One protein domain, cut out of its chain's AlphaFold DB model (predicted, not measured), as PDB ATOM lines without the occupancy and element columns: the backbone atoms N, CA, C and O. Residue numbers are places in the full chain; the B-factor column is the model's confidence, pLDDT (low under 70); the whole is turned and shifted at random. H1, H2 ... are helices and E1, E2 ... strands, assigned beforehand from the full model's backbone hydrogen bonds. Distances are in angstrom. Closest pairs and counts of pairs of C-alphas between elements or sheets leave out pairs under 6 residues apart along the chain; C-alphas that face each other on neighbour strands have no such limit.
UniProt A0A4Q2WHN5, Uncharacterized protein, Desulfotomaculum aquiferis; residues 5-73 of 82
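This is residues 5 to 73 of the 82 residues of an uncharacterized protein of Desulfotomaculum aquiferis (UniProt A0A4Q2WHN5). A two-stranded antiparallel ribbon, E1 and E3, makes the middle of an open, arch-like model, and H1 packs on it near the start of E1 and the end of E3. From the ribbon's other end a long looped arm, residues 26 to 48, reaches out with the short strand E2 in it, while at the H1 end H2 leads away and its residues 63 to 71 stick out, with 72 and 73 beyond. The printed part has 69 residues with two named helices and three named strands, in the order H1, E1, E2, E3, H2; the class is mixed, helices and strands. The whole is only just loose, close to extended, with a radius of gyration of the C-alphas of 16.2 A, and flat, spanning 40 by 36 by 16 A.

E1, residues 19 to 25, and E3, residues 49 to 57, are antiparallel neighbours at 157 degrees; N 20 and O 56 are 2.8 A apart and N 50 and O 24 2.9 A, both within hydrogen-bond range. E3 bends by 81 degrees at residue 53. H1, residues 5 to 17, has its closest C-alphas to E1 at Ala 14 and Ala 20, 4.7 A, and to E3 at Ala 14 and Phe 57, 5.7 A. H2, residues 59 to 71, is apart from H1. E2, residues 39 to 41, pairs with no named strand, but residues 32 to 33 pair with it, antiparallel. In H1 and H2 every O i to N i+4 pair is within hydrogen-bond range.

E1 is 19.7 A long, E3 18.9 A, H1 18.2 A and H2 18.4 A. H1 begins at C-alpha 5 (-44.740, 7.383, 4.562), and H2 ends at C-alpha 71 (-17.170, 21.378, -15.701).

The C-alphas farthest apart, Arg 5 and His 36, are 43.8 A apart. E1 to E2 is a long link of 13 residues. The printed part has no cut, and no printed residue is under 70 in pLDDT.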
ATOM      1  N   ARG A   5     -44.190   7.875   5.834       96.81
ATOM      2  CA  ARG A   5     -44.740   7.383   4.562       96.81
ATOM      3  C   ARG A   5     -44.322   8.220   3.348       96.81
ATOM      4  O   ARG A   5     -44.168   7.675   2.265       96.81
ATOM      5  N   GLU A   6     -44.130   9.527   3.523       96.94
ATOM      6  CA  GLU A   6     -43.688  10.435   2.455       96.94
ATOM      7  C   GLU A   6     -42.202  10.219   2.163       96.94
ATOM      8  O   GLU A   6     -41.809  10.138   1.002       96.94
ATOM      9  N   ILE A   7     -41.398  10.006   3.211       97.12
ATOM     10  CA  ILE A   7     -39.986   9.628   3.084       97.12
ATOM     11  C   ILE A   7     -39.858   8.283   2.348       97.12
ATOM     12  O   ILE A   7     -39.111   8.166   1.380       97.12
ATOM     13  N   ALA A   8     -40.630   7.273   2.754       97.81
ATOM     14  CA  ALA A   8     -40.624   5.966   2.100       97.81
ATOM     15  C   ALA A   8     -41.052   6.050   0.623       97.81
ATOM     16  O   ALA A   8     -40.434   5.418  -0.234       97.81
ATOM     17  N   ALA A   9     -42.068   6.863   0.314       97.44
ATOM     18  CA  ALA A   9     -42.542   7.063  -1.051       97.44
ATOM     19  C   ALA A   9     -41.478   7.714  -1.948       97.44
ATOM     20  O   ALA A   9     -41.244   7.229  -3.055       97.44
ATOM     21  N   VAL A  10     -40.788   8.760  -1.475       97.81
ATOM     22  CA  VAL A  10     -39.736   9.411  -2.272       97.81
ATOM     23  C   VAL A  10     -38.521   8.496  -2.464       97.81
ATOM     24  O   VAL A  10     -37.951   8.460  -3.551       97.81
ATOM     25  N   ILE A  11     -38.172   7.672  -1.467       98.25
ATOM     26  CA  ILE A  11     -37.116   6.658  -1.612       98.25
ATOM     27  C   ILE A  11     -37.507   5.630  -2.676       98.25
ATOM     28  O   ILE A  11     -36.684   5.286  -3.526       98.25
ATOM     29  N   LYS A  12     -38.756   5.145  -2.654       98.25
ATOM     30  CA  LYS A  12     -39.259   4.207  -3.664       98.25
ATOM     31  C   LYS A  12     -39.179   4.813  -5.068       98.25
ATOM     32  O   LYS A  12     -38.598   4.192  -5.953       98.25
ATOM     33  N   GLY A  13     -39.664   6.043  -5.247       98.00
ATOM     34  CA  GLY A  13     -39.604   6.738  -6.536       98.00
ATOM     35  C   GLY A  13     -38.172   6.904  -7.053       98.00
ATOM     36  O   GLY A  13     -37.891   6.603  -8.210       98.00
ATOM     37  N   ALA A  14     -37.229   7.287  -6.186       98.12
ATOM     38  CA  ALA A  14     -35.824   7.417  -6.570       98.12
ATOM     39  C   ALA A  14     -35.164   6.067  -6.907       98.12
ATOM     40  O   ALA A  14     -34.276   6.011  -7.756       98.12
ATOM     41  N   ARG A  15     -35.591   4.957  -6.289       97.81
ATOM     42  CA  ARG A  15     -35.111   3.614  -6.658       97.81
ATOM     43  C   ARG A  15     -35.541   3.229  -8.074       97.81
ATOM     44  O   ARG A  15     -34.707   2.729  -8.832       97.81
ATOM     45  N   GLU A  16     -36.794   3.499  -8.425       97.88
ATOM     46  CA  GLU A  16     -37.386   3.157  -9.724       97.88
ATOM     47  C   GLU A  16     -36.877   4.075 -10.846       97.88
ATOM     48  O   GLU A  16     -36.387   3.589 -11.861       97.88
ATOM     49  N   ILE A  17     -36.911   5.395 -10.637       97.88
ATOM     50  CA  ILE A  17     -36.648   6.400 -11.683       97.88
ATOM     51  C   ILE A  17     -35.218   6.961 -11.628       97.88
ATOM     52  O   ILE A  17     -34.704   7.476 -12.614       97.88
ATOM     53  N   GLY A  18     -34.540   6.843 -10.486       98.12
ATOM     54  CA  GLY A  18     -33.188   7.365 -10.266       98.12
ATOM     55  C   GLY A  18     -33.139   8.645  -9.430       98.12
ATOM     56  O   GLY A  18     -32.165   8.863  -8.712       98.12
ATOM     57  N   ALA A  19     -34.197   9.450  -9.453       97.81
ATOM     58  CA  ALA A  19     -34.346  10.642  -8.627       97.81
ATOM     59  C   ALA A  19     -35.825  10.891  -8.316       97.81
ATOM     60  O   ALA A  19     -36.691  10.605  -9.140       97.81
ATOM     61  N   ALA A  20     -36.117  11.425  -7.135       98.06
ATOM     62  CA  ALA A  20     -37.462  11.827  -6.749       98.06
ATOM     63  C   ALA A  20     -37.425  12.937  -5.694       98.06
ATOM     64  O   ALA A  20     -36.501  13.024  -4.888       98.06
ATOM     65  N   ALA A  21     -38.471  13.757  -5.666       97.69
ATOM     66  CA  ALA A  21     -38.669  14.788  -4.658       97.69
ATOM     67  C   ALA A  21     -40.140  14.848  -4.243       97.69
ATOM     68  O   ALA A  21     -41.032  14.516  -5.029       97.69
ATOM     69  N   LEU A  22     -40.400  15.294  -3.014       97.19
ATOM     70  CA  LEU A  22     -41.758  15.647  -2.612       97.19
ATOM     71  C   LEU A  22     -42.193  16.945  -3.295       97.19
ATOM     72  O   LEU A  22     -41.372  17.802  -3.622       97.19
ATOM     73  N   SER A  23     -43.498  17.112  -3.490       96.25
ATOM     74  CA  SER A  23     -44.052  18.375  -3.964       96.25
ATOM     75  C   SER A  23     -45.479  18.596  -3.477       96.25
ATOM     76  O   SER A  23     -46.191  17.649  -3.136       96.25
ATOM     77  N   VAL A  24     -45.899  19.859  -3.455       95.38
ATOM     78  CA  VAL A  24     -47.257  20.274  -3.085       95.38
ATOM     79  C   VAL A  24     -47.860  21.178  -4.164       95.38
ATOM     80  O   VAL A  24     -47.115  21.835  -4.897       95.38
ATOM     81  N   PRO A  25     -49.197  21.227  -4.302       96.50
ATOM     82  CA  PRO A  25     -49.852  22.215  -5.153       96.50
ATOM     83  C   PRO A  25     -49.463  23.639  -4.751       96.50
ATOM     84  O   PRO A  25     -49.319  23.939  -3.563       96.50
ATOM     85  N   LEU A  26     -49.325  24.520  -5.740       95.94
ATOM     86  CA  LEU A  26     -49.164  25.945  -5.474       95.94
ATOM     87  C   LEU A  26     -50.460  26.532  -4.911       95.94
ATOM     88  O   LEU A  26     -51.556  26.186  -5.355       95.94
ATOM     89  N   LYS A  27     -50.325  27.445  -3.946       92.81
ATOM     90  CA  LYS A  27     -51.435  28.273  -3.454       92.81
ATOM     91  C   LYS A  27     -51.536  29.556  -4.274       92.81
ATOM     92  O   LYS A  27     -52.609  29.879  -4.788       92.81
ATOM     93  N   ASP A  28     -50.391  30.198  -4.477       94.38
ATOM     94  CA  ASP A  28     -50.276  31.463  -5.194       94.38
ATOM     95  C   ASP A  28     -50.196  31.270  -6.714       94.38
ATOM     96  O   ASP A  28     -49.895  30.187  -7.227       94.38
ATOM     97  N   THR A  29     -50.479  32.341  -7.453       95.50
ATOM     98  CA  THR A  29     -50.295  32.388  -8.907       95.50
ATOM     99  C   THR A  29     -48.841  32.703  -9.244       95.50
ATOM    100  O   THR A  29     -48.280  33.667  -8.734       95.50
ATOM    101  N   VAL A  30     -48.252  31.943 -10.167       96.81
ATOM    102  CA  VAL A  30     -46.911  32.214 -10.704       96.81
ATOM    103  C   VAL A  30     -47.030  32.986 -12.015       96.81
ATOM    104  O   VAL A  30     -47.874  32.669 -12.856       96.81
ATOM    105  N   LYS A  31     -46.179  33.998 -12.197       97.31
ATOM    106  CA  LYS A  31     -46.009  34.736 -13.454       97.31
ATOM    107  C   LYS A  31     -44.610  34.479 -13.997       97.31
ATOM    108  O   LYS A  31     -43.651  34.444 -13.234       97.31
ATOM    109  N   VAL A  32     -44.500  34.319 -15.309       97.75
ATOM    110  CA  VAL A  32     -43.213  34.411 -16.006       97.75
ATOM    111  C   VAL A  32     -43.034  35.866 -16.412       97.75
ATOM    112  O   VAL A  32     -43.933  36.426 -17.043       97.75
ATOM    113  N   ILE A  33     -41.905  36.457 -16.037       97.88
ATOM    114  CA  ILE A  33     -41.571  37.858 -16.303       97.88
ATOM    115  C   ILE A  33     -40.359  37.952 -17.233       97.88
ATOM    116  O   ILE A  33     -39.543  37.029 -17.268       97.88
ATOM    117  N   ASP A  34     -40.257  39.042 -17.988       97.00
ATOM    118  CA  ASP A  34     -39.044  39.386 -18.734       97.00
ATOM    119  C   ASP A  34     -38.026  40.154 -17.870       97.00
ATOM    120  O   ASP A  34     -38.236  40.391 -16.678       97.00
ATOM    121  N   SER A  35     -36.906  40.553 -18.480       96.75
ATOM    122  CA  SER A  35     -35.845  41.336 -17.832       96.75
ATOM    123  C   SER A  35     -36.261  42.754 -17.431       96.75
ATOM    124  O   SER A  35     -35.553  43.387 -16.655       96.75
ATOM    125  N   HIS A  36     -37.381  43.263 -17.946       96.50
ATOM    126  CA  HIS A  36     -37.933  44.574 -17.601       96.50
ATOM    127  C   HIS A  36     -39.039  44.474 -16.540       96.50
ATOM    128  O   HIS A  36     -39.637  45.486 -16.175       96.50
ATOM    129  N   GLY A  37     -39.312  43.267 -16.030       95.38
ATOM    130  CA  GLY A  37     -40.336  43.015 -15.021       95.38
ATOM    131  C   GLY A  37     -41.760  42.959 -15.576       95.38
ATOM    132  O   GLY A  37     -42.714  42.954 -14.796       95.38
ATOM    133  N   LEU A  38     -41.939  42.899 -16.900       97.88
ATOM    134  CA  LEU A  38     -43.257  42.787 -17.515       97.88
ATOM    135  C   LEU A  38     -43.717  41.327 -17.554       97.88
ATOM    136  O   LEU A  38     -42.938  40.402 -17.787       97.88
ATOM    137  N   VAL A  39     -45.014  41.109 -17.320       97.69
ATOM    138  CA  VAL A  39     -45.610  39.766 -17.337       97.69
ATOM    139  C   VAL A  39     -45.663  39.245 -18.771       97.69
ATOM    140  O   VAL A  39     -46.443  39.732 -19.583       97.69
ATOM    141  N   LEU A  40     -44.900  38.189 -19.049       98.06
ATOM    142  CA  LEU A  40     -44.929  37.480 -20.328       98.06
ATOM    143  C   LEU A  40     -46.086  36.483 -20.395       98.06
ATOM    144  O   LEU A  40     -46.773  36.380 -21.408       98.06
ATOM    145  N   LYS A  41     -46.293  35.704 -19.325       97.75
ATOM    146  CA  LYS A  41     -47.394  34.731 -19.249       97.75
ATOM    147  C   LYS A  41     -47.731  34.313 -17.826       97.75
ATOM    148  O   LYS A  41     -46.920  34.402 -16.907       97.75
ATOM    149  N   THR A  42     -48.937  33.768 -17.682       97.56
ATOM    150  CA  THR A  42     -49.423  33.122 -16.458       97.56
ATOM    151  C   THR A  42     -49.635  31.635 -16.738       97.56
ATOM    152  O   THR A  42     -50.654  31.290 -17.336       97.56
ATOM    153  N   PRO A  43     -48.690  30.741 -16.392       96.88
ATOM    154  CA  PRO A  43     -48.929  29.304 -16.504       96.88
ATOM    155  C   PRO A  43     -50.128  28.872 -15.642       96.88
ATOM    156  O   PRO A  43     -50.365  29.438 -14.574       96.88
ATOM    157  N   SER A  44     -50.874  27.861 -16.104       96.69
ATOM    158  CA  SER A  44     -51.936  27.231 -15.305       96.69
ATOM    159  C   SER A  44     -51.341  26.696 -14.004       96.69
ATOM    160  O   SER A  44     -50.303  26.037 -13.998       96.69
ATOM    161  N   ARG A  45     -51.985  27.007 -12.878       96.12
ATOM    162  CA  ARG A  45     -51.496  26.625 -11.548       96.12
ATOM    163  C   ARG A  45     -51.557  25.111 -11.344       96.12
ATOM    164  O   ARG A  45     -50.738  24.551 -10.625       96.12
ATOM    165  N   GLU A  46     -52.509  24.458 -11.995       95.69
ATOM    166  CA  GLU A  46     -52.785  23.026 -11.910       95.69
ATOM    167  C   GLU A  46     -51.646  22.185 -12.505       95.69
ATOM    168  O   GLU A  46     -51.420  21.056 -12.063       95.69
ATOM    169  N   SER A  47     -50.894  22.746 -13.460       95.75
ATOM    170  CA  SER A  47     -49.723  22.101 -14.065       95.75
ATOM    171  C   SER A  47     -48.425  22.309 -13.278       95.75
ATOM    172  O   SER A  47     -47.390  21.753 -13.644       95.75
ATOM    173  N   LEU A  48     -48.460  23.076 -12.185       97.25
ATOM    174  CA  LEU A  48     -47.285  23.450 -11.407       97.25
ATOM    175  C   LEU A  48     -47.329  22.876  -9.987       97.25
ATOM    176  O   LEU A  48     -48.384  22.677  -9.378       97.25
ATOM    177  N   ARG A  49     -46.143  22.622  -9.432       97.50
ATOM    178  CA  ARG A  49     -45.950  22.135  -8.063       97.50
ATOM    179  C   ARG A  49     -44.762  22.847  -7.425       97.50
ATOM    180  O   ARG A  49     -43.758  23.083  -8.090       97.50
ATOM    181  N   ALA A  50     -44.855  23.141  -6.133       96.62
ATOM    182  CA  ALA A  50     -43.708  23.567  -5.341       96.62
ATOM    183  C   ALA A  50     -42.961  22.327  -4.844       96.62
ATOM    184  O   ALA A  50     -43.520  21.525  -4.090       96.62
ATOM    185  N   VAL A  51     -41.715  22.161  -5.284       96.62
ATOM    186  CA  VAL A  51     -40.846  21.064  -4.843       96.62
ATOM    187  C   VAL A  51     -40.414  21.299  -3.394       96.62
ATOM    188  O   VAL A  51     -40.138  22.427  -2.992       96.62
ATOM    189  N   GLN A  52     -40.361  20.231  -2.603       93.44
ATOM    190  CA  GLN A  52     -39.954  20.242  -1.201       93.44
ATOM    191  C   GLN A  52     -38.872  19.195  -0.935       93.44
ATOM    192  O   GLN A  52     -38.650  18.271  -1.719       93.44
ATOM    193  N   THR A  53     -38.199  19.335   0.204       93.56
ATOM    194  CA  THR A  53     -37.343  18.285   0.759       93.56
ATOM    195  C   THR A  53     -38.181  17.258   1.528       93.56
ATOM    196  O   THR A  53     -39.213  17.638   2.081       93.56
ATOM    197  N   PRO A  54     -37.730  15.996   1.648       95.50
ATOM    198  CA  PRO A  54     -36.503  15.439   1.078       95.50
ATOM    199  C   PRO A  54     -36.546  15.289  -0.447       95.50
ATOM    200  O   PRO A  54     -37.587  15.014  -1.043       95.50
ATOM    201  N   GLN A  55     -35.369  15.447  -1.048       97.88
ATOM    202  CA  GLN A  55     -35.072  15.075  -2.428       97.88
ATOM    203  C   GLN A  55     -34.081  13.910  -2.366       97.88
ATOM    204  O   GLN A  55     -33.110  13.971  -1.611       97.88
ATOM    205  N   VAL A  56     -34.350  12.834  -3.097       98.12
ATOM    206  CA  VAL A  56     -33.576  11.591  -3.049       98.12
ATOM    207  C   VAL A  56     -33.097  11.253  -4.449       98.12
ATOM    208  O   VAL A  56     -33.860  11.306  -5.409       98.12
ATOM    209  N   PHE A  57     -31.833  10.862  -4.548       98.38
ATOM    210  CA  PHE A  57     -31.169  10.542  -5.803       98.38
ATOM    211  C   PHE A  57     -30.378   9.247  -5.645       98.38
ATOM    212  O   PHE A  57     -29.842   8.967  -4.570       98.38
ATOM    213  N   LYS A  58     -30.240   8.475  -6.726       98.38
ATOM    214  CA  LYS A  58     -29.158   7.495  -6.826       98.38
ATOM    215  C   LYS A  58     -27.831   8.245  -6.819       98.38
ATOM    216  O   LYS A  58     -27.691   9.284  -7.464       98.38
ATOM    217  N   TYR A  59     -26.861   7.699  -6.094       98.06
ATOM    218  CA  TYR A  59     -25.576   8.356  -5.859       98.06
ATOM    219  C   TYR A  59     -24.852   8.749  -7.154       98.06
ATOM    220  O   TYR A  59     -24.386   9.876  -7.285       98.06
ATOM    221  N   ASN A  60     -24.795   7.842  -8.132       97.88
ATOM    222  CA  ASN A  60     -24.130   8.094  -9.406       97.88
ATOM    223  C   ASN A  60     -24.770   9.262 -10.176       97.88
ATOM    224  O   ASN A  60     -24.041  10.104 -10.687       97.88
ATOM    225  N   ILE A  61     -26.105   9.360 -10.180       97.62
ATOM    226  CA  ILE A  61     -26.841  10.429 -10.875       97.62
ATOM    227  C   ILE A  61     -26.519  11.796 -10.269       97.62
ATOM    228  O   ILE A  61     -26.179  12.731 -10.990       97.62
ATOM    229  N   ILE A  62     -26.613  11.928  -8.941       97.62
ATOM    230  CA  ILE A  62     -26.361  13.222  -8.292       97.62
ATOM    231  C   ILE A  62     -24.882  13.617  -8.378       97.62
ATOM    232  O   ILE A  62     -24.572  14.787  -8.594       97.62
ATOM    233  N   MET A  63     -23.962  12.650  -8.283       97.81
ATOM    234  CA  MET A  63     -22.530  12.907  -8.433       97.81
ATOM    235  C   MET A  63     -22.184  13.390  -9.848       97.81
ATOM    236  O   MET A  63     -21.507  14.406  -9.999       97.81
ATOM    237  N   GLU A  64     -22.684  12.714 -10.883       97.12
ATOM    238  CA  GLU A  64     -22.472  13.109 -12.280       97.12
ATOM    239  C   GLU A  64     -23.059  14.498 -12.572       97.12
ATOM    240  O   GLU A  64     -22.411  15.327 -13.218       97.12
ATOM    241  N   ALA A  65     -24.249  14.797 -12.037       95.81
ATOM    242  CA  ALA A  65     -24.862  16.116 -12.157       95.81
ATOM    243  C   ALA A  65     -23.975  17.214 -11.546       95.81
ATOM    244  O   ALA A  65     -23.745  18.243 -12.183       95.81
ATOM    245  N   HIS A  66     -23.409  16.985 -10.356       95.44
ATOM    246  CA  HIS A  66     -22.476  17.927  -9.731       95.44
ATOM    247  C   HIS A  66     -21.166  18.079 -10.514       95.44
ATOM    248  O   HIS A  66     -20.685  19.201 -10.688       95.44
ATOM    249  N   GLN A  67     -20.590  16.986 -11.017       96.25
ATOM    250  CA  GLN A  67     -19.377  17.030 -11.842       96.25
ATOM    251  C   GLN A  67     -19.611  17.799 -13.146       96.25
ATOM    252  O   GLN A  67     -18.796  18.645 -13.518       96.25
ATOM    253  N   THR A  68     -20.753  17.573 -13.793       95.88
ATOM    254  CA  THR A  68     -21.169  18.292 -15.004       95.88
ATOM    255  C   THR A  68     -21.411  19.770 -14.720       95.88
ATOM    256  O   THR A  68     -20.983  20.631 -15.486       95.88
ATOM    257  N   ALA A  69     -22.058  20.096 -13.599       94.38
ATOM    258  CA  ALA A  69     -22.244  21.481 -13.183       94.38
ATOM    259  C   ALA A  69     -20.900  22.183 -12.949       94.38
ATOM    260  O   ALA A  69     -20.724  23.332 -13.354       94.38
ATOM    261  N   LYS A  70     -19.926  21.481 -12.357       93.00
ATOM    262  CA  LYS A  70     -18.568  21.993 -12.169       93.00
ATOM    263  C   LYS A  70     -17.864  22.243 -13.501       93.00
ATOM    264  O   LYS A  70     -17.331  23.330 -13.698       93.00
ATOM    265  N   SER A  71     -17.872  21.270 -14.414       94.06
ATOM    266  CA  SER A  71     -17.170  21.378 -15.701       94.06
ATOM    267  C   SER A  71     -17.774  22.436 -16.624       94.06
ATOM    268  O   SER A  71     -17.045  23.087 -17.366       94.06
ATOM    269  N   ARG A  72     -19.090  22.661 -16.540       92.69
ATOM    270  CA  ARG A  72     -19.804  23.708 -17.290       92.69
ATOM    271  C   ARG A  72     -19.784  25.080 -16.612       92.69
ATOM    272  O   ARG A  72     -20.379  26.016 -17.131       92.69
ATOM    273  N   GLY A  73     -19.132  25.208 -15.456       88.38
ATOM    274  CA  GLY A  73     -19.033  26.472 -14.727       88.38
ATOM    275  C   GLY A  73     -20.315  26.911 -14.008       88.38
ATOM    276  O   GLY A  73     -20.355  28.030 -13.511       88.38
TER     277      GLY A  73